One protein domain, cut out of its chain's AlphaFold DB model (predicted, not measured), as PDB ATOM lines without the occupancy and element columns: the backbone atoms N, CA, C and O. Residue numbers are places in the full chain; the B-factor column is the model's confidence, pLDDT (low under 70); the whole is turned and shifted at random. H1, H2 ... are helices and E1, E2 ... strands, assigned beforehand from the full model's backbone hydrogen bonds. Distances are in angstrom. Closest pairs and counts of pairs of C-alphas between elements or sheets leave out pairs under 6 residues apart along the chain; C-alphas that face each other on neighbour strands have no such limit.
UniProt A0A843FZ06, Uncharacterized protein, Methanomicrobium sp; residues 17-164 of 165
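What this domain is: This is residues 17 to 164 of the 165 residues of an uncharacterized protein of Methanomicrobium sp (UniProt A0A843FZ06). Little regular structure: one twisted five-strand sheet, with H1 and the small sheet E1-E5 over one face, and long loops. The printed 148 residues run E1 E2 E3 E4 E5 H1 H2 E6 E7, mostly strand, under half in named elements. The mixed sheet's order is E4 E3 E2 E6 E7; the whole is compact, radius of gyration of the C-alphas 15.6 A, spans 46 by 30 by 28 A.

How they stand to each other: E1, residues 17 to 20, and E5, 113 to 117, are antiparallel; N 17 and O 116, 2.8 A, are within hydrogen-bond range, as are the pairs below. E2, 32 to 39, forms a hairpin with E3, 55 to 61: N 34 and O 60, 2.8 A. E4, 86 to 88, is parallel to E3: N 59 and O 86, 2.8 A. H1, 118 to 122, is on the sheet over E2, height 7.9 A; their closest C-alphas, Ser 36 and Met 122, are 6.1 A apart. H2, 131 to 135, is only just not on it, with 4 pairs of C-alphas within 10 A. Both helices have every O i to N i+4 pair within range. E6, 141 to 149, is antiparallel to E2, N 35 and O 146, 2.8 A, and forms a hairpin with E7, 154 to 163: N 145 and O 159, 2.9 A.

Where its parts are: E1 begins at C-alpha 17 (-142.081, 28.391, 96.049); E7, 24.3 A, bends at residue 160 and ends at C-alpha 163 (-143.800, 34.765, 91.227). E2 measures 23.3 A, E6 25.8 A.

The domain as a whole: The C-alphas farthest apart, Glu 25 and Arg 46, are 45.8 A apart. The printed part has no cut. The links from E1 to E2, E2 to E3, E3 to E4 and E4 to E5 are long; residues 75 to 80 stand free. pLDDT is under 70 at residues 67 to 79, 90 to 101 and 164.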
ATOM      1  N   VAL A  17    -142.812  28.727  97.275       79.69
ATOM      2  CA  VAL A  17    -142.081  28.391  96.049       79.69
ATOM      3  C   VAL A  17    -141.946  26.878  95.953       79.69
ATOM      4  O   VAL A  17    -141.403  26.246  96.856       79.69
ATOM      5  N   VAL A  18    -142.414  26.291  94.852       80.44
ATOM      6  CA  VAL A  18    -142.343  24.842  94.609       80.44
ATOM      7  C   VAL A  18    -141.194  24.506  93.660       80.44
ATOM      8  O   VAL A  18    -140.943  25.218  92.691       80.44
ATOM      9  N   ILE A  19    -140.496  23.407  93.929       82.38
ATOM     10  CA  ILE A  19    -139.526  22.789  93.022       82.38
ATOM     11  C   ILE A  19    -139.951  21.336  92.816       82.38
ATOM     12  O   ILE A  19    -140.137  20.606  93.788       82.38
ATOM     13  N   GLU A  20    -140.095  20.910  91.562       82.25
ATOM     14  CA  GLU A  20    -140.510  19.553  91.191       82.25
ATOM     15  C   GLU A  20    -139.366  18.781  90.516       82.25
ATOM     16  O   GLU A  20    -138.580  19.325  89.737       82.25
ATOM     17  N   ASN A  21    -139.268  17.477  90.778       82.44
ATOM     18  CA  ASN A  21    -138.488  16.585  89.926       82.44
ATOM     19  C   ASN A  21    -139.387  15.994  88.834       82.44
ATOM     20  O   ASN A  21    -140.026  14.967  89.044       82.44
ATOM     21  N   LEU A  22    -139.390  16.603  87.643       80.38
ATOM     22  CA  LEU A  22    -140.204  16.140  86.507       80.38
ATOM     23  C   LEU A  22    -139.836  14.740  85.980       80.38
ATOM     24  O   LEU A  22    -140.582  14.176  85.182       80.38
ATOM     25  N   GLY A  23    -138.696  14.167  86.376       78.38
ATOM     26  CA  GLY A  23    -138.329  12.804  86.002       78.38
ATOM     27  C   GLY A  23    -136.828  12.527  85.979       78.38
ATOM     28  O   GLY A  23    -135.984  13.402  86.155       78.38
ATOM     29  N   GLY A  24    -136.462  11.287  85.657       82.12
ATOM     30  CA  GLY A  24    -135.071  10.822  85.656       82.12
ATOM     31  C   GLY A  24    -134.676  10.197  86.990       82.12
ATOM     32  O   GLY A  24    -135.457   9.447  87.566       82.12
ATOM     33  N   GLU A  25    -133.456  10.460  87.453       84.69
ATOM     34  CA  GLU A  25    -132.963   9.912  88.718       84.69
ATOM     35  C   GLU A  25    -133.470  10.708  89.925       84.69
ATOM     36  O   GLU A  25    -133.848  11.878  89.820       84.69
ATOM     37  N   SER A  26    -133.480  10.048  91.081       86.31
ATOM     38  CA  SER A  26    -133.733  10.698  92.361       86.31
ATOM     39  C   SER A  26    -132.561  11.602  92.732       86.31
ATOM     40  O   SER A  26    -131.410  11.189  92.617       86.31
ATOM     41  N   ILE A  27    -132.848  12.808  93.216       86.31
ATOM     42  CA  ILE A  27    -131.826  13.823  93.484       86.31
ATOM     43  C   ILE A  27    -131.817  14.163  94.974       86.31
ATOM     44  O   ILE A  27    -132.791  14.730  95.475       86.31
ATOM     45  N   PRO A  28    -130.748  13.816  95.709       89.62
ATOM     46  CA  PRO A  28    -130.588  14.248  97.088       89.62
ATOM     47  C   PRO A  28    -130.479  15.772  97.154       89.62
ATOM     48  O   PRO A  28    -129.671  16.380  96.458       89.62
ATOM     49  N   THR A  29    -131.265  16.408  98.017       88.38
ATOM     50  CA  THR A  29    -131.232  17.871  98.168       88.38
ATOM     51  C   THR A  29    -129.920  18.378  98.767       88.38
ATOM     52  O   THR A  29    -129.548  19.510  98.488       88.38
ATOM     53  N   LYS A  30    -129.157  17.530  99.477       90.44
ATOM     54  CA  LYS A  30    -127.769  17.838  99.876       90.44
ATOM     55  C   LYS A  30    -126.818  18.124  98.720       90.44
ATOM     56  O   LYS A  30    -125.801  18.780  98.904       90.44
ATOM     57  N   ASP A  31    -127.154  17.627  97.536       92.75
ATOM     58  CA  ASP A  31    -126.356  17.803  96.329       92.75
ATOM     59  C   ASP A  31    -126.833  19.023  95.523       92.75
ATOM     60  O   ASP A  31    -126.379  19.237  94.397       92.75
ATOM     61  N   LEU A  32    -127.755  19.823  96.075       91.62
ATOM     62  CA  LEU A  32    -128.355  20.976  95.420       91.62
ATOM     63  C   LEU A  32    -127.973  22.289  96.095       91.62
ATOM     64  O   LEU A  32    -128.002  22.437  97.315       91.62
ATOM     65  N   LYS A  33    -127.712  23.278  95.247       93.44
ATOM     66  CA  LYS A  33    -127.604  24.685  95.612       93.44
ATOM     67  C   LYS A  33    -128.600  25.484  94.793       93.44
ATOM     68  O   LYS A  33    -128.589  25.385  93.569       93.44
ATOM     69  N   ILE A  34    -129.449  26.257  95.452       92.06
ATOM     70  CA  ILE A  34    -130.469  27.090  94.816       92.06
ATOM     71  C   ILE A  34    -130.066  28.544  95.020       92.06
ATOM     72  O   ILE A  34    -129.832  28.955  96.151       92.06
ATOM     73  N   VAL A  35    -129.994  29.316  93.943       94.00
ATOM     74  CA  VAL A  35    -129.714  30.751  93.972       94.00
ATOM     75  C   VAL A  35    -130.923  31.486  93.417       94.00
ATOM     76  O   VAL A  35    -131.291  31.277  92.261       94.00
ATOM     77  N   SER A  36    -131.528  32.348  94.228       92.44
ATOM     78  CA  SER A  36    -132.579  33.273  93.813       92.44
ATOM     79  C   SER A  36    -131.998  34.681  93.694       92.44
ATOM     80  O   SER A  36    -131.192  35.122  94.520       92.44
ATOM     81  N   THR A  37    -132.352  35.381  92.618       95.00
ATOM     82  CA  THR A  37    -131.926  36.761  92.370       95.00
ATOM     83  C   THR A  37    -133.121  37.611  91.967       95.00
ATOM     84  O   THR A  37    -133.828  37.296  91.011       95.00
ATOM     85  N   PHE A  38    -133.318  38.717  92.678       93.88
ATOM     86  CA  PHE A  38    -134.362  39.695  92.404       93.88
ATOM     87  C   PHE A  38    -133.754  41.088  92.291       93.88
ATOM     88  O   PHE A  38    -132.981  41.505  93.152       93.88
ATOM     89  N   THR A  39    -134.105  41.805  91.228       95.81
ATOM     90  CA  THR A  39    -133.697  43.199  91.036       95.81
ATOM     91  C   THR A  39    -134.884  44.093  91.343       95.81
ATOM     92  O   THR A  39    -135.927  43.962  90.706       95.81
ATOM     93  N   CYS A  40    -134.724  45.006  92.299       95.25
ATOM     94  CA  CYS A  40    -135.767  45.952  92.664       95.25
ATOM     95  C   CYS A  40    -136.115  46.846  91.459       95.25
ATOM     96  O   CYS A  40    -135.232  47.555  90.963       95.25
ATOM     97  N   PRO A  41    -137.373  46.848  90.989       95.06
ATOM     98  CA  PRO A  41    -137.801  47.696  89.880       95.06
ATOM     99  C   PRO A  41    -137.855  49.171  90.295       95.06
ATOM    100  O   PRO A  41    -137.912  49.483  91.481       95.06
ATOM    101  N   ASP A  42    -137.887  50.090  89.327       95.50
ATOM    102  CA  ASP A  42    -138.030  51.528  89.607       95.50
ATOM    103  C   ASP A  42    -139.428  51.886  90.135       95.50
ATOM    104  O   ASP A  42    -139.591  52.701  91.052       95.50
ATOM    105  N   ILE A  43    -140.455  51.286  89.528       92.62
ATOM    106  CA  ILE A  43    -141.864  51.562  89.801       92.62
ATOM    107  C   ILE A  43    -142.641  50.252  89.782       92.62
ATOM    108  O   ILE A  43    -142.580  49.507  88.807       92.62
ATOM    109  N   VAL A  44    -143.452  50.030  90.814       90.75
ATOM    110  CA  VAL A  44    -144.421  48.929  90.893       90.75
ATOM    111  C   VAL A  44    -145.748  49.472  91.382       90.75
ATOM    112  O   VAL A  44    -145.785  50.292  92.293       90.75
ATOM    113  N   MET A  45    -146.852  49.069  90.747       87.44
ATOM    114  CA  MET A  45    -148.205  49.530  91.102       87.44
ATOM    115  C   MET A  45    -148.306  51.064  91.263       87.44
ATOM    116  O   MET A  45    -148.935  51.567  92.190       87.44
ATOM    117  N   ARG A  46    -147.656  51.826  90.367       89.88
ATOM    118  CA  ARG A  46    -147.561  53.306  90.406       89.88
ATOM    119  C   ARG A  46    -146.842  53.882  91.640       89.88
ATOM    120  O   ARG A  46    -146.901  55.086  91.869       89.88
ATOM    121  N   THR A  47    -146.152  53.047  92.405       90.56
ATOM    122  CA  THR A  47    -145.347  53.422  93.569       90.56
ATOM    123  C   THR A  47    -143.871  53.409  93.190       90.56
ATOM    124  O   THR A  47    -143.380  52.419  92.653       90.56
ATOM    125  N   THR A  48    -143.157  54.499  93.475       95.62
ATOM    126  CA  THR A  48    -141.693  54.548  93.348       95.62
ATOM    127  C   THR A  48    -141.045  53.694  94.431       95.62
ATOM    128  O   THR A  48    -141.365  53.839  95.615       95.62
ATOM    129  N   VAL A  49    -140.120  52.830  94.027       96.00
ATOM    130  CA  VAL A  49    -139.426  51.907  94.927       96.00
ATOM    131  C   VAL A  49    -138.203  52.585  95.537       96.00
ATOM    132  O   VAL A  49    -137.381  53.179  94.845       96.00
ATOM    133  N   THR A  50    -138.058  52.475  96.856       95.62
ATOM    134  CA  THR A  50    -136.981  53.139  97.615       95.62
ATOM    135  C   THR A  50    -135.596  52.603  97.253       95.62
ATOM    136  O   THR A  50    -134.627  53.355  97.234       95.62
ATOM    137  N   ASN A  51    -135.494  51.303  96.976       94.56
ATOM    138  CA  ASN A  51    -134.236  50.627  96.665       94.56
ATOM    139  C   ASN A  51    -134.139  50.198  95.194       94.56
ATOM    140  O   ASN A  51    -133.533  49.170  94.901       94.56
ATOM    141  N   ALA A  52    -134.740  50.963  94.281       95.44
ATOM    142  CA  ALA A  52    -134.684  50.696  92.847       95.44
ATOM    143  C   ALA A  52    -133.250  50.405  92.356       95.44
ATOM    144  O   ALA A  52    -132.284  51.044  92.786       95.44
ATOM    145  N   GLY A  53    -133.108  49.399  91.492       94.94
ATOM    146  CA  GLY A  53    -131.832  48.952  90.928       94.94
ATOM    147  C   GLY A  53    -130.948  48.127  91.870       94.94
ATOM    148  O   GLY A  53    -129.967  47.539  91.413       94.94
ATOM    149  N   LYS A  54    -131.270  48.032  93.168       95.25
ATOM    150  CA  LYS A  54    -130.567  47.108  94.063       95.25
ATOM    151  C   LYS A  54    -130.972  45.665  93.781       95.25
ATOM    152  O   LYS A  54    -132.090  45.383  93.357       95.25
ATOM    153  N   VAL A  55    -130.045  44.752  94.048       94.44
ATOM    154  CA  VAL A  55    -130.208  43.323  93.786       94.44
ATOM    155  C   VAL A  55    -130.190  42.566  95.102       94.44
ATOM    156  O   VAL A  55    -129.238  42.685  95.872       94.44
ATOM    157  N   VAL A  56    -131.226  41.770  95.336       92.31
ATOM    158  CA  VAL A  56    -131.252  40.765  96.395       92.31
ATOM    159  C   VAL A  56    -130.771  39.446  95.810       92.31
ATOM    160  O   VAL A  56    -131.253  39.022  94.757       92.31
ATOM    161  N   ARG A  57    -129.817  38.799  96.484       93.06
ATOM    162  CA  ARG A  57    -129.326  37.467  96.122       93.06
ATOM    163  C   ARG A  57    -129.313  36.571  97.349       93.06
ATOM    164  O   ARG A  57    -128.599  36.855  98.313       93.06
ATOM    165  N   HIS A  58    -130.021  35.455  97.260       90.81
ATOM    166  CA  HIS A  58    -130.062  34.451  98.312       90.81
ATOM    167  C   HIS A  58    -129.661  33.082  97.774       90.81
ATOM    168  O   HIS A  58    -130.004  32.709  96.654       90.81
ATOM    169  N   THR A  59    -128.882  32.351  98.565       91.50
ATOM    170  CA  THR A  59    -128.438  30.992  98.266       91.50
ATOM    171  C   THR A  59    -128.935  30.043  99.344       91.50
ATOM    172  O   THR A  59    -128.568  30.185 100.506       91.50
ATOM    173  N   MET A  60    -129.695  29.027  98.957       89.38
ATOM    174  CA  MET A  60    -129.945  27.862  99.801       89.38
ATOM    175  C   MET A  60    -128.957  26.762  99.410       89.38
ATOM    176  O   MET A  60    -128.897  26.375  98.240       89.38
ATOM    177  N   ASP A  61    -128.162  26.272 100.357       90.75
ATOM    178  CA  ASP A  61    -127.107  25.284 100.105       90.75
ATOM    179  C   ASP A  61    -127.361  24.010 100.914       90.75
ATOM    180  O   ASP A  61    -127.074  23.953 102.106       90.75
ATOM    181  N   GLY A  62    -127.884  22.973 100.257       89.81
ATOM    182  CA  GLY A  62    -128.247  21.730 100.933       89.81
ATOM    183  C   GLY A  62    -127.043  20.954 101.465       89.81
ATOM    184  O   GLY A  62    -127.226  20.030 102.254       89.81
ATOM    185  N   SER A  63    -125.820  21.301 101.047       89.50
ATOM    186  CA  SER A  63    -124.601  20.650 101.537       89.50
ATOM    187  C   SER A  63    -124.164  21.131 102.922       89.50
ATOM    188  O   SER A  63    -123.294  20.510 103.533       89.50
ATOM    189  N   LEU A  64    -124.739  22.232 103.410       87.19
ATOM    190  CA  LEU A  64    -124.450  22.768 104.736       87.19
ATOM    191  C   LEU A  64    -125.243  22.025 105.814       87.19
ATOM    192  O   LEU A  64    -126.291  21.450 105.542       87.19
ATOM    193  N   GLU A  65    -124.773  22.079 107.058       81.00
ATOM    194  CA  GLU A  65    -125.563  21.593 108.192       81.00
ATOM    195  C   GLU A  65    -126.823  22.455 108.370       81.00
ATOM    196  O   GLU A  65    -126.726  23.687 108.278       81.00
ATOM    197  N   PRO A  66    -127.994  21.850 108.633       72.12
ATOM    198  CA  PRO A  66    -129.197  22.606 108.932       72.12
ATOM    199  C   PRO A  66    -128.998  23.497 110.163       72.12
ATOM    200  O   PRO A  66    -128.560  23.042 111.222       72.12
ATOM    201  N   ILE A  67    -129.337  24.779 110.046       65.31
ATOM    202  CA  ILE A  67    -129.356  25.713 111.170       65.31
ATOM    203  C   ILE A  67    -130.784  25.820 111.708       65.31
ATOM    204  O   ILE A  67    -131.726  26.062 110.958       65.31
ATOM    205  N   ALA A  68    -130.951  25.633 113.022       53.56
ATOM    206  CA  ALA A  68    -132.250  25.763 113.692       53.56
ATOM    207  C   ALA A  68    -132.729  27.226 113.778       53.56
ATOM    208  O   ALA A  68    -133.921  27.492 113.902       53.56
ATOM    209  N   ALA A  69    -131.794  28.181 113.735       48.00
ATOM    210  CA  ALA A  69    -132.088  29.606 113.758       48.00
ATOM    211  C   ALA A  69    -132.334  30.086 112.328       48.00
ATOM    212  O   ALA A  69    -131.400  30.339 111.571       48.00
ATOM    213  N   ASN A  70    -133.608  30.170 111.973       43.47
ATOM    214  CA  ASN A  70    -134.054  30.629 110.673       43.47
ATOM    215  C   ASN A  70    -135.194  31.623 110.812       43.47
ATOM    216  O   ASN A  70    -136.206  31.537 110.113       43.47
ATOM    217  N   ASP A  71    -134.995  32.609 111.672       49.66
ATOM    218  CA  ASP A  71    -135.519  33.892 111.271       49.66
ATOM    219  C   ASP A  71    -134.686  34.257 110.041       49.66
ATOM    220  O   ASP A  71    -133.452  34.280 110.093       49.66
ATOM    221  N   LEU A  72    -135.345  34.533 108.911       53.66
ATOM    222  CA  LEU A  72    -134.886  35.622 108.048       53.66
ATOM    223  C   LEU A  72    -134.138  36.607 108.931       53.66
ATOM    224  O   LEU A  72    -134.672  36.941 109.992       53.66
ATOM    225  N   VAL A  73    -132.946  37.053 108.554       52.06
ATOM    226  CA  VAL A  73    -132.281  38.097 109.331       52.06
ATOM    227  C   VAL A  73    -133.062  39.410 109.133       52.06
ATOM    228  O   VAL A  73    -132.612  40.355 108.508       52.06
ATOM    229  N   THR A  74    -134.302  39.448 109.628       48.41
ATOM    230  CA  THR A  74    -135.124  40.607 109.942       48.41
ATOM    231  C   THR A  74    -134.437  41.410 111.030       48.41
ATOM    232  O   THR A  74    -134.693  42.607 111.161       48.41
ATOM    233  N   ASP A  75    -133.525  40.763 111.767       45.84
ATOM    234  CA  ASP A  75    -132.670  41.407 112.728       45.84
ATOM    235  C   ASP A  75    -131.693  42.337 112.009       45.84
ATOM    236  O   ASP A  75    -130.690  41.954 111.407       45.84
ATOM    237  N   THR A  76    -132.047  43.606 112.096       50.53
ATOM    238  CA  THR A  76    -131.343  44.847 111.769       50.53
ATOM    239  C   THR A  76    -129.835  44.926 112.107       50.53
ATOM    240  O   THR A  76    -129.239  45.986 111.930       50.53
ATOM    241  N   GLY A  77    -129.203  43.845 112.574       50.03
ATOM    242  CA  GLY A  77    -127.781  43.726 112.900       50.03
ATOM    243  C   GLY A  77    -126.867  43.253 111.760       50.03
ATOM    244  O   GLY A  77    -125.651  43.412 111.877       50.03
ATOM    245  N   VAL A  78    -127.396  42.716 110.651       58.12
ATOM    246  CA  VAL A  78    -126.581  42.463 109.444       58.12
ATOM    247  C   VAL A  78    -126.441  43.756 108.650       58.12
ATOM    248  O   VAL A  78    -127.412  44.286 108.105       58.12
ATOM    249  N   ILE A  79    -125.205  44.256 108.576       62.38
ATOM    250  CA  ILE A  79    -124.842  45.373 107.701       62.38
ATOM    251  C   ILE A  79    -125.277  45.019 106.275       62.38
ATOM    252  O   ILE A  79    -124.979  43.935 105.776       62.38
ATOM    253  N   ASP A  80    -125.998  45.940 105.640       75.25
ATOM    254  CA  ASP A  80    -126.495  45.824 104.269       75.25
ATOM    255  C   ASP A  80    -127.539  44.726 104.010       75.25
ATOM    256  O   ASP A  80    -127.720  44.341 102.861       75.25
ATOM    257  N   TYR A  81    -128.297  44.247 105.000       77.75
ATOM    258  CA  TYR A  81    -129.457  43.385 104.717       77.75
ATOM    259  C   TYR A  81    -130.522  44.088 103.832       77.75
ATOM    260  O   TYR A  81    -130.827  45.267 104.064       77.75
ATOM    261  N   PRO A  82    -131.151  43.402 102.849       83.56
ATOM    262  CA  PRO A  82    -130.862  42.056 102.321       83.56
ATOM    263  C   PRO A  82    -129.898  42.060 101.108       83.56
ATOM    264  O   PRO A  82    -129.888  41.127 100.309       83.56
ATOM    265  N   TRP A  83    -129.124  43.130 100.922       87.56
ATOM    266  CA  TRP A  83    -128.216  43.367  99.789       87.56
ATOM    267  C   TRP A  83    -126.900  42.597  99.885       87.56
ATOM    268  O   TRP A  83    -126.287  42.287  98.863       87.56
ATOM    269  N   ALA A  84    -126.455  42.284 101.102       83.12
ATOM    270  CA  ALA A  84    -125.378  41.329 101.303       83.12
ATOM    271  C   ALA A  84    -125.816  39.947 100.793       83.12
ATOM    272  O   ALA A  84    -126.952  39.528 101.009       83.12
ATOM    273  N   ALA A  85    -124.918  39.227 100.115       80.06
ATOM    274  CA  ALA A  85    -125.213  37.872  99.664       80.06
ATOM    275  C   ALA A  85    -125.458  36.964 100.878       80.06
ATOM    276  O   ALA A  85    -124.588  36.826 101.740       80.06
ATOM    277  N   GLN A  86    -126.634  36.345 100.928       80.94
ATOM    278  CA  GLN A  86    -127.049  35.478 102.027       80.94
ATOM    279  C   GLN A  86    -126.934  34.009 101.614       80.94
ATOM    280  O   GLN A  86    -127.284  33.651 100.487       80.94
ATOM    281  N   VAL A  87    -126.451  33.163 102.527       85.12
ATOM    282  CA  VAL A  87    -126.374  31.707 102.347       85.12
ATOM    283  C   VAL A  87    -127.016  31.038 103.552       85.12
ATOM    284  O   VAL A  87    -126.618  31.324 104.681       85.12
ATOM    285  N   THR A  88    -127.988  30.158 103.332       79.00
ATOM    286  CA  THR A  88    -128.692  29.457 104.411       79.00
ATOM    287  C   THR A  88    -128.889  27.973 104.100       79.00
ATOM    288  O   THR A  88    -128.860  27.546 102.945       79.00
ATOM    289  N   ASN A  89    -129.102  27.186 105.154       77.25
ATOM    290  CA  ASN A  89    -129.729  25.871 105.080       77.25
ATOM    291  C   ASN A  89    -130.516  25.628 106.368       77.25
ATOM    292  O   ASN A  89    -129.908  25.578 107.426       77.25
ATOM    293  N   ASN A  90    -131.838  25.503 106.311       66.31
ATOM    294  CA  ASN A  90    -132.680  25.374 107.502       66.31
ATOM    295  C   ASN A  90    -133.296  23.976 107.624       66.31
ATOM    296  O   ASN A  90    -133.741  23.392 106.638       66.31
ATOM    297  N   ASP A  91    -133.412  23.505 108.865       55.94
ATOM    298  CA  ASP A  91    -134.096  22.274 109.265       55.94
ATOM    299  C   ASP A  91    -135.633  22.398 109.358       55.94
ATOM    300  O   ASP A  91    -136.280  21.677 110.116       55.94
ATOM    301  N   ASN A  92    -136.264  23.317 108.622       54.06
ATOM    302  CA  ASN A  92    -137.723  23.455 108.660       54.06
ATOM    303  C   ASN A  92    -138.403  22.526 107.640       54.06
ATOM    304  O   ASN A  92    -137.790  22.098 106.663       54.06
ATOM    305  N   ILE A  93    -139.669  22.180 107.883       50.22
ATOM    306  CA  ILE A  93    -140.448  21.249 107.057       50.22
ATOM    307  C   ILE A  93    -140.926  21.971 105.792       50.22
ATOM    308  O   ILE A  93    -141.665  22.950 105.854       50.22
ATOM    309  N   VAL A  94    -140.530  21.452 104.633       54.72
ATOM    310  CA  VAL A  94    -140.744  22.061 103.312       54.72
ATOM    311  C   VAL A  94    -141.684  21.130 102.519       54.72
ATOM    312  O   VAL A  94    -141.263  20.426 101.602       54.72
ATOM    313  N   ASN A  95    -142.954  21.012 102.945       43.59
ATOM    314  CA  ASN A  95    -143.874  19.937 102.522       43.59
ATOM    315  C   ASN A  95    -145.121  20.424 101.760       43.59
ATOM    316  O   ASN A  95    -146.013  21.002 102.366       43.59
ATOM    317  N   THR A  96    -145.263  19.985 100.503       43.50
ATOM    318  CA  THR A  96    -146.265  18.966 100.131       43.50
ATOM    319  C   THR A  96    -145.637  17.990  99.122       43.50
ATOM    320  O   THR A  96    -145.036  18.418  98.141       43.50
ATOM    321  N   ARG A  97    -145.773  16.680  99.407       43.12
ATOM    322  CA  ARG A  97    -145.346  15.461  98.666       43.12
ATOM    323  C   ARG A  97    -143.991  14.775  98.955       43.12
ATOM    324  O   ARG A  97    -143.683  13.800  98.275       43.12
ATOM    325  N   THR A  98    -143.313  15.109 100.056       48.94
ATOM    326  CA  THR A  98    -142.341  14.229 100.766       48.94
ATOM    327  C   THR A  98    -142.297  14.603 102.252       48.94
ATOM    328  O   THR A  98    -141.373  15.265 102.711       48.94
ATOM    329  N   ALA A  99    -143.340  14.233 102.992       41.22
ATOM    330  CA  ALA A  99    -143.798  14.944 104.185       41.22
ATOM    331  C   ALA A  99    -142.895  15.026 105.431       41.22
ATOM    332  O   ALA A  99    -143.275  15.733 106.353       41.22
ATOM    333  N   ASP A 100    -141.703  14.426 105.454       50.72
ATOM    334  CA  ASP A 100    -140.922  14.306 106.698       50.72
ATOM    335  C   ASP A 100    -139.447  14.730 106.577       50.72
ATOM    336  O   ASP A 100    -138.616  14.259 107.353       50.72
ATOM    337  N   ARG A 101    -139.057  15.539 105.576       58.81
ATOM    338  CA  ARG A 101    -137.632  15.873 105.367       58.81
ATOM    339  C   ARG A 101    -137.373  17.334 105.012       58.81
ATOM    340  O   ARG A 101    -138.155  17.970 104.311       58.81
ATOM    341  N   THR A 102    -136.242  17.818 105.500       74.69
ATOM    342  CA  THR A 102    -135.742  19.193 105.416       74.69
ATOM    343  C   THR A 102    -134.839  19.360 104.188       74.69
ATOM    344  O   THR A 102    -134.395  18.371 103.590       74.69
ATOM    345  N   PHE A 103    -134.588  20.592 103.735       82.38
ATOM    346  CA  PHE A 103    -133.639  20.808 102.636       82.38
ATOM    347  C   PHE A 103    -132.229  20.385 103.085       82.38
ATOM    348  O   PHE A 103    -131.833  20.601 104.223       82.38
ATOM    349  N   GLY A 104    -131.506  19.669 102.226       84.81
ATOM    350  CA  GLY A 104    -130.274  18.968 102.601       84.81
ATOM    351  C   GLY A 104    -130.493  17.525 103.077       84.81
ATOM    352  O   GLY A 104    -129.614  16.685 102.914       84.81
ATOM    353  N   THR A 105    -131.681  17.154 103.566       83.19
ATOM    354  CA  THR A 105    -131.969  15.768 104.005       83.19
ATOM    355  C   THR A 105    -132.978  15.047 103.105       83.19
ATOM    356  O   THR A 105    -132.993  13.811 103.016       83.19
ATOM    357  N   ALA A 106    -133.809  15.804 102.386       81.38
ATOM    358  CA  ALA A 106    -134.796  15.284 101.452       81.38
ATOM    359  C   ALA A 106    -134.153  14.674 100.195       81.38
ATOM    360  O   ALA A 106    -133.069  15.074  99.761       81.38
ATOM    361  N   ILE A 107    -134.859  13.724  99.580       85.94
ATOM    362  CA  ILE A 107    -134.511  13.136  98.282       85.94
ATOM    363  C   ILE A 107    -135.685  13.383  97.337       85.94
ATOM    364  O   ILE A 107    -136.783  12.890  97.586       85.94
ATOM    365  N   LEU A 108    -135.442  14.116  96.251       82.56
ATOM    366  CA  LEU A 108    -136.435  14.404  95.223       82.56
ATOM    367  C   LEU A 108    -136.518  13.237  94.242       82.56
ATOM    368  O   LEU A 108    -135.717  13.145  93.311       82.56
ATOM    369  N   THR A 109    -137.473  12.336  94.438       85.25
ATOM    370  CA  THR A 109    -137.797  11.274  93.474       85.25
ATOM    371  C   THR A 109    -138.603  11.828  92.288       85.25
ATOM    372  O   THR A 109    -139.222  12.886  92.408       85.25
ATOM    373  N   PRO A 110    -138.640  11.152  91.129       83.12
ATOM    374  CA  PRO A 110    -139.515  11.538  90.018       83.12
ATOM    375  C   PRO A 110    -140.978  11.760  90.442       83.12
ATOM    376  O   PRO A 110    -141.573  10.898  91.088       83.12
ATOM    377  N   GLY A 111    -141.556  12.905  90.070       77.19
ATOM    378  CA  GLY A 111    -142.915  13.337  90.428       77.19
ATOM    379  C   GLY A 111    -143.078  13.851  91.864       77.19
ATOM    380  O   GLY A 111    -144.209  14.067  92.309       77.19
ATOM    381  N   SER A 112    -141.978  13.999  92.609       78.06
ATOM    382  CA  SER A 112    -141.983  14.619  93.939       78.06
ATOM    383  C   SER A 112    -141.705  16.117  93.866       78.06
ATOM    384  O   SER A 112    -141.077  16.613  92.927       78.06
ATOM    385  N   THR A 113    -142.158  16.816  94.900       78.44
ATOM    386  CA  THR A 113    -142.043  18.263  95.056       78.44
ATOM    387  C   THR A 113    -141.455  18.613  96.413       78.44
ATOM    388  O   THR A 113    -141.663  17.903  97.397       78.44
ATOM    389  N   ILE A 114    -140.768  19.748  96.467       78.31
ATOM    390  CA  ILE A 114    -140.330  20.418  97.692       78.31
ATOM    391  C   ILE A 114    -140.831  21.867  97.658       78.31
ATOM    392  O   ILE A 114    -140.814  22.500  96.602       78.31
ATOM    393  N   GLN A 115    -141.348  22.368  98.782       79.12
ATOM    394  CA  GLN A 115    -142.031  23.668  98.887       79.12
ATOM    395  C   GLN A 115    -141.458  24.601  99.955       79.12
ATOM    396  O   GLN A 115    -141.632  24.347 101.144       79.12
ATOM    397  N   PHE A 116    -140.840  25.704  99.554       78.88
ATOM    398  CA  PHE A 116    -140.218  26.671 100.456       78.88
ATOM    399  C   PHE A 116    -141.168  27.809 100.802       78.88
ATOM    400  O   PHE A 116    -141.902  28.281  99.933       78.88
ATOM    401  N   ASP A 117    -141.090  28.309 102.038       79.62
ATOM    402  CA  ASP A 117    -141.580  29.652 102.354       79.62
ATOM    403  C   ASP A 117    -140.972  30.668 101.378       79.62
ATOM    404  O   ASP A 117    -139.781  30.605 101.059       79.62
ATOM    405  N   ARG A 118    -141.797  31.583 100.867       81.38
ATOM    406  CA  ARG A 118    -141.365  32.548  99.853       81.38
ATOM    407  C   ARG A 118    -140.305  33.498 100.389       81.38
ATOM    408  O   ARG A 118    -139.303  33.722  99.716       81.38
ATOM    409  N   SER A 119    -140.509  34.045 101.582       82.00
ATOM    410  CA  SER A 119    -139.556  34.974 102.184       82.00
ATOM    411  C   SER A 119    -138.220  34.276 102.421       82.00
ATOM    412  O   SER A 119    -137.167  34.803 102.059       82.00
ATOM    413  N   TYR A 120    -138.258  33.026 102.886       81.44
ATOM    414  CA  TYR A 120    -137.068  32.191 102.988       81.44
ATOM    415  C   TYR A 120    -136.401  31.943 101.631       81.44
ATOM    416  O   TYR A 120    -135.206  32.173 101.497       81.44
ATOM    417  N   PHE A 121    -137.149  31.548 100.599       85.06
ATOM    418  CA  PHE A 121    -136.605  31.332  99.256       85.06
ATOM    419  C   PHE A 121    -135.913  32.591  98.708       85.06
ATOM    420  O   PHE A 121    -134.839  32.510  98.108       85.06
ATOM    421  N   MET A 122    -136.505  33.761  98.953       86.69
ATOM    422  CA  MET A 122    -136.016  35.055  98.479       86.69
ATOM    423  C   MET A 122    -134.903  35.661  99.349       86.69
ATOM    424  O   MET A 122    -134.179  36.538  98.879       86.69
ATOM    425  N   GLY A 123    -134.752  35.213 100.598       83.56
ATOM    426  CA  GLY A 123    -133.789  35.757 101.563       83.56
ATOM    427  C   GLY A 123    -134.142  37.153 102.078       83.56
ATOM    428  O   GLY A 123    -133.265  37.884 102.537       83.56
ATOM    429  N   PHE A 124    -135.406  37.562 101.977       84.88
ATOM    430  CA  PHE A 124    -135.910  38.773 102.619       84.88
ATOM    431  C   PHE A 124    -137.393  38.628 102.953       84.88
ATOM    432  O   PHE A 124    -138.079  37.788 102.381       84.88
ATOM    433  N   ASP A 125    -137.889  39.448 103.878       83.69
ATOM    434  CA  ASP A 125    -139.309  39.461 104.224       83.69
ATOM    435  C   ASP A 125    -140.136  40.000 103.045       83.69
ATOM    436  O   ASP A 125    -140.137  41.202 102.759       83.69
ATOM    437  N   THR A 126    -140.809  39.087 102.343       83.69
ATOM    438  CA  THR A 126    -141.674  39.376 101.189       83.69
ATOM    439  C   THR A 126    -143.107  39.730 101.592       83.69
ATOM    440  O   THR A 126    -143.943  40.002 100.724       83.69
ATOM    441  N   ASP A 127    -143.402  39.713 102.890       80.12
ATOM    442  CA  ASP A 127    -144.731  39.904 103.470       80.12
ATOM    443  C   ASP A 127    -144.813  41.132 104.389       80.12
ATOM    444  O   ASP A 127    -145.906  41.509 104.818       80.12
ATOM    445  N   ALA A 128    -143.680  41.798 104.638       82.44
ATOM    446  CA  ALA A 128    -143.607  43.060 105.359       82.44
ATOM    447  C   ALA A 128    -144.563  44.113 104.776       82.44
ATOM    448  O   ALA A 128    -144.692  44.277 103.561       82.44
ATOM    449  N   ALA A 129    -145.185  44.909 105.648       83.75
ATOM    450  CA  ALA A 129    -146.161  45.925 105.245       83.75
ATOM    451  C   ALA A 129    -145.600  46.977 104.262       83.75
ATOM    452  O   ALA A 129    -146.354  47.569 103.490       83.75
ATOM    453  N   ASP A 130    -144.288  47.224 104.277       88.31
ATOM    454  CA  ASP A 130    -143.608  48.179 103.402       88.31
ATOM    455  C   ASP A 130    -142.878  47.524 102.217       88.31
ATOM    456  O   ASP A 130    -142.226  48.239 101.452       88.31
ATOM    457  N   VAL A 131    -143.017  46.206 102.009       88.50
ATOM    458  CA  VAL A 131    -142.276  45.429 100.996       88.50
ATOM    459  C   VAL A 131    -142.394  46.025  99.588       88.50
ATOM    460  O   VAL A 131    -141.390  46.174  98.889       88.50
ATOM    461  N   ILE A 132    -143.588  46.478  99.191       90.56
ATOM    462  CA  ILE A 132    -143.830  47.090  97.875       90.56
ATOM    463  C   ILE A 132    -143.046  48.397  97.740       90.56
ATOM    464  O   ILE A 132    -142.338  48.615  96.761       90.56
ATOM    465  N   LYS A 133    -143.118  49.275  98.742       92.75
ATOM    466  CA  LYS A 133    -142.422  50.569  98.715       92.75
ATOM    467  C   LYS A 133    -140.907  50.403  98.851       92.75
ATOM    468  O   LYS A 133    -140.138  51.194  98.301       92.75
ATOM    469  N   LYS A 134    -140.468  49.415  99.625       91.62
ATOM    470  CA  LYS A 134    -139.062  49.206  99.966       91.62
ATOM    471  C   LYS A 134    -138.318  48.457  98.870       91.62
ATOM    472  O   LYS A 134    -137.223  48.887  98.510       91.62
ATOM    473  N   TYR A 135    -138.914  47.392  98.342       92.00
ATOM    474  CA  TYR A 135    -138.276  46.453  97.417       92.00
ATOM    475  C   TYR A 135    -138.977  46.348  96.061       92.00
ATOM    476  O   TYR A 135    -138.379  45.822  95.128       92.00
ATOM    477  N   GLY A 136    -140.210  46.842  95.924       91.00
ATOM    478  CA  GLY A 136    -140.981  46.671  94.693       91.00
ATOM    479  C   GLY A 136    -141.431  45.232  94.479       91.00
ATOM    480  O   GLY A 136    -141.556  44.818  93.339       91.00
ATOM    481  N   PHE A 137    -141.608  44.465  95.558       89.56
ATOM    482  CA  PHE A 137    -142.100  43.093  95.491       89.56
ATOM    483  C   PHE A 137    -143.592  43.097  95.817       89.56
ATOM    484  O   PHE A 137    -143.989  43.129  96.983       89.56
ATOM    485  N   ALA A 138    -144.417  43.173  94.784       84.56
ATOM    486  CA  ALA A 138    -145.866  43.254  94.858       84.56
ATOM    487  C   ALA A 138    -146.548  42.106  94.118       84.56
ATOM    488  O   ALA A 138    -147.745  42.239  93.881       84.56
ATOM    489  N   GLY A 139    -145.790  41.039  93.820       73.56
ATOM    490  CA  GLY A 139    -146.018  39.842  92.999       73.56
ATOM    491  C   GLY A 139    -146.421  40.099  91.550       73.56
ATOM    492  O   GLY A 139    -146.774  41.204  91.153       73.56
ATOM    493  N   ASP A 140    -146.274  39.044  90.758       77.62
ATOM    494  CA  ASP A 140    -146.007  39.019  89.315       77.62
ATOM    495  C   ASP A 140    -144.599  39.503  88.910       77.62
ATOM    496  O   ASP A 140    -144.301  39.646  87.720       77.62
ATOM    497  N   GLU A 141    -143.684  39.714  89.866       84.00
ATOM    498  CA  GLU A 141    -142.296  40.026  89.529       84.00
ATOM    499  C   GLU A 141    -141.523  38.810  89.013       84.00
ATOM    500  O   GLU A 141    -141.757  37.656  89.381       84.00
ATOM    501  N   THR A 142    -140.535  39.105  88.166       89.06
ATOM    502  CA  THR A 142    -139.580  38.120  87.672       89.06
ATOM    503  C   THR A 142    -138.428  37.948  88.656       89.06
ATOM    504  O   THR A 142    -137.740  38.906  89.012       89.06
ATOM    505  N   VAL A 143    -138.197  36.706  89.060       90.62
ATOM    506  CA  VAL A 143    -137.063  36.260  89.863       90.62
ATOM    507  C   VAL A 143    -136.229  35.323  89.009       90.62
ATOM    508  O   VAL A 143    -136.742  34.362  88.439       90.62
ATOM    509  N   HIS A 144    -134.932  35.577  88.934       94.56
ATOM    510  CA  HIS A 144    -134.017  34.657  88.283       94.56
ATOM    511  C   HIS A 144    -133.636  33.544  89.260       94.56
ATOM    512  O   HIS A 144    -133.211  33.829  90.386       94.56
ATOM    513  N   VAL A 145    -133.795  32.288  88.848       93.50
ATOM    514  CA  VAL A 145    -133.503  31.120  89.680       93.50
ATOM    515  C   VAL A 145    -132.514  30.207  88.972       93.50
ATOM    516  O   VAL A 145    -132.786  29.689  87.887       93.50
ATOM    517  N   THR A 146    -131.410  29.928  89.657       95.00
ATOM    518  CA  THR A 146    -130.416  28.937  89.244       95.00
ATOM    519  C   THR A 146    -130.381  27.808  90.269       95.00
ATOM    520  O   THR A 146    -130.224  28.051  91.465       95.00
ATOM    521  N   ILE A 147    -130.485  26.556  89.823       92.88
ATOM    522  CA  ILE A 147    -130.222  25.374  90.651       92.88
ATOM    523  C   ILE A 147    -128.982  24.678  90.115       92.88
ATOM    524  O   ILE A 147    -128.931  24.290  88.946       92.88
ATOM    525  N   VAL A 148    -127.998  24.485  90.983       94.12
ATOM    526  CA  VAL A 148    -126.727  23.828  90.684       94.12
ATOM    527  C   VAL A 148    -126.694  22.462  91.354       94.12
ATOM    528  O   VAL A 148    -126.935  22.347  92.555       94.12
ATOM    529  N   HIS A 149    -126.355  21.431  90.582       92.50
ATOM    530  CA  HIS A 149    -126.003  20.121  91.118       92.50
ATOM    531  C   HIS A 149    -124.529  20.130  91.534       92.50
ATOM    532  O   HIS A 149    -123.640  20.045  90.675       92.50
ATOM    533  N   ILE A 150    -124.285  20.237  92.841       92.81
ATOM    534  CA  ILE A 150    -122.976  20.475  93.463       92.81
ATOM    535  C   ILE A 150    -121.924  19.448  93.005       92.81
ATOM    536  O   ILE A 150    -120.878  19.885  92.521       92.81
ATOM    537  N   PRO A 151    -122.170  18.118  93.039       93.25
ATOM    538  CA  PRO A 151    -121.163  17.134  92.629       93.25
ATOM    539  C   PRO A 151    -120.697  17.303  91.180       93.25
ATOM    540  O   PRO A 151    -119.530  17.093  90.867       93.25
ATOM    541  N   SER A 152    -121.609  17.691  90.284       91.81
ATOM    542  CA  SER A 152    -121.297  17.865  88.859       91.81
ATOM    543  C   SER A 152    -120.889  19.286  88.471       91.81
ATOM    544  O   SER A 152    -120.441  19.484  87.344       91.81
ATOM    545  N   GLN A 153    -121.084  20.265  89.362       91.06
ATOM    546  CA  GLN A 153    -120.887  21.699  89.113       91.06
ATOM    547  C   GLN A 153    -121.667  22.243  87.903       91.06
ATOM    548  O   GLN A 153    -121.245  23.190  87.244       91.06
ATOM    549  N   LYS A 154    -122.814  21.635  87.585       90.69
ATOM    550  CA  LYS A 154    -123.669  22.049  86.468       90.69
ATOM    551  C   LYS A 154    -124.946  22.694  86.978       90.69
ATOM    552  O   LYS A 154    -125.583  22.164  87.888       90.69
ATOM    553  N   ALA A 155    -125.343  23.785  86.328       90.81
ATOM    554  CA  ALA A 155    -126.699  24.292  86.438       90.81
ATOM    555  C   ALA A 155    -127.654  23.270  85.805       90.81
ATOM    556  O   ALA A 155    -127.543  22.927  84.628       90.81
ATOM    557  N   ILE A 156    -128.553  22.741  86.623       88.94
ATOM    558  CA  ILE A 156    -129.620  21.810  86.232       88.94
ATOM    559  C   ILE A 156    -130.954  22.542  86.056       88.94
ATOM    560  O   ILE A 156    -131.900  21.981  85.505       88.94
ATOM    561  N   PHE A 157    -131.004  23.805  86.483       90.62
ATOM    562  CA  PHE A 157    -132.035  24.780  86.168       90.62
ATOM    563  C   PHE A 157    -131.415  26.181  86.170       90.62
ATOM    564  O   PHE A 157    -130.582  26.461  87.025       90.62
ATOM    565  N   ASP A 158    -131.802  27.028  85.220       92.88
ATOM    566  CA  ASP A 158    -131.300  28.401  85.092       92.88
ATOM    567  C   ASP A 158    -132.275  29.226  84.246       92.88
ATOM    568  O   ASP A 158    -132.211  29.200  83.013       92.88
ATOM    569  N   LYS A 159    -133.285  29.823  84.885       91.38
ATOM    570  CA  LYS A 159    -134.360  30.546  84.189       91.38
ATOM    571  C   LYS A 159    -134.961  31.646  85.048       91.38
ATOM    572  O   LYS A 159    -134.989  31.568  86.274       91.38
ATOM    573  N   ASP A 160    -135.549  32.604  84.348       90.81
ATOM    574  CA  ASP A 160    -136.487  33.557  84.913       90.81
ATOM    575  C   ASP A 160    -137.815  32.873  85.244       90.81
ATOM    576  O   ASP A 160    -138.354  32.071  84.474       90.81
ATOM    577  N   VAL A 161    -138.326  33.207  86.416       86.19
ATOM    578  CA  VAL A 161    -139.549  32.691  87.007       86.19
ATOM    579  C   VAL A 161    -140.424  33.874  87.385       86.19
ATOM    580  O   VAL A 161    -139.948  34.813  88.012       86.19
ATOM    581  N   VAL A 162    -141.714  33.806  87.075       84.38
ATOM    582  CA  VAL A 162    -142.689  34.785  87.567       84.38
ATOM    583  C   VAL A 162    -143.265  34.281  88.885       84.38
ATOM    584  O   VAL A 162    -143.816  33.181  88.932       84.38
ATOM    585  N   ILE A 163    -143.141  35.069  89.952       75.75
ATOM    586  CA  ILE A 163    -143.800  34.765  91.227       75.75
ATOM    587  C   ILE A 163    -145.187  35.395  91.208       75.75
ATOM    588  O   ILE A 163    -145.304  36.595  91.409       75.75
ATOM    589  N   THR A 164    -146.223  34.598  90.961       68.44
ATOM    590  CA  THR A 164    -147.620  35.063  90.927       68.44
ATOM    591  C   THR A 164    -148.252  35.099  92.325       68.44
ATOM    592  O   THR A 164    -147.708  34.518  93.269       68.44
TER     593      THR A 164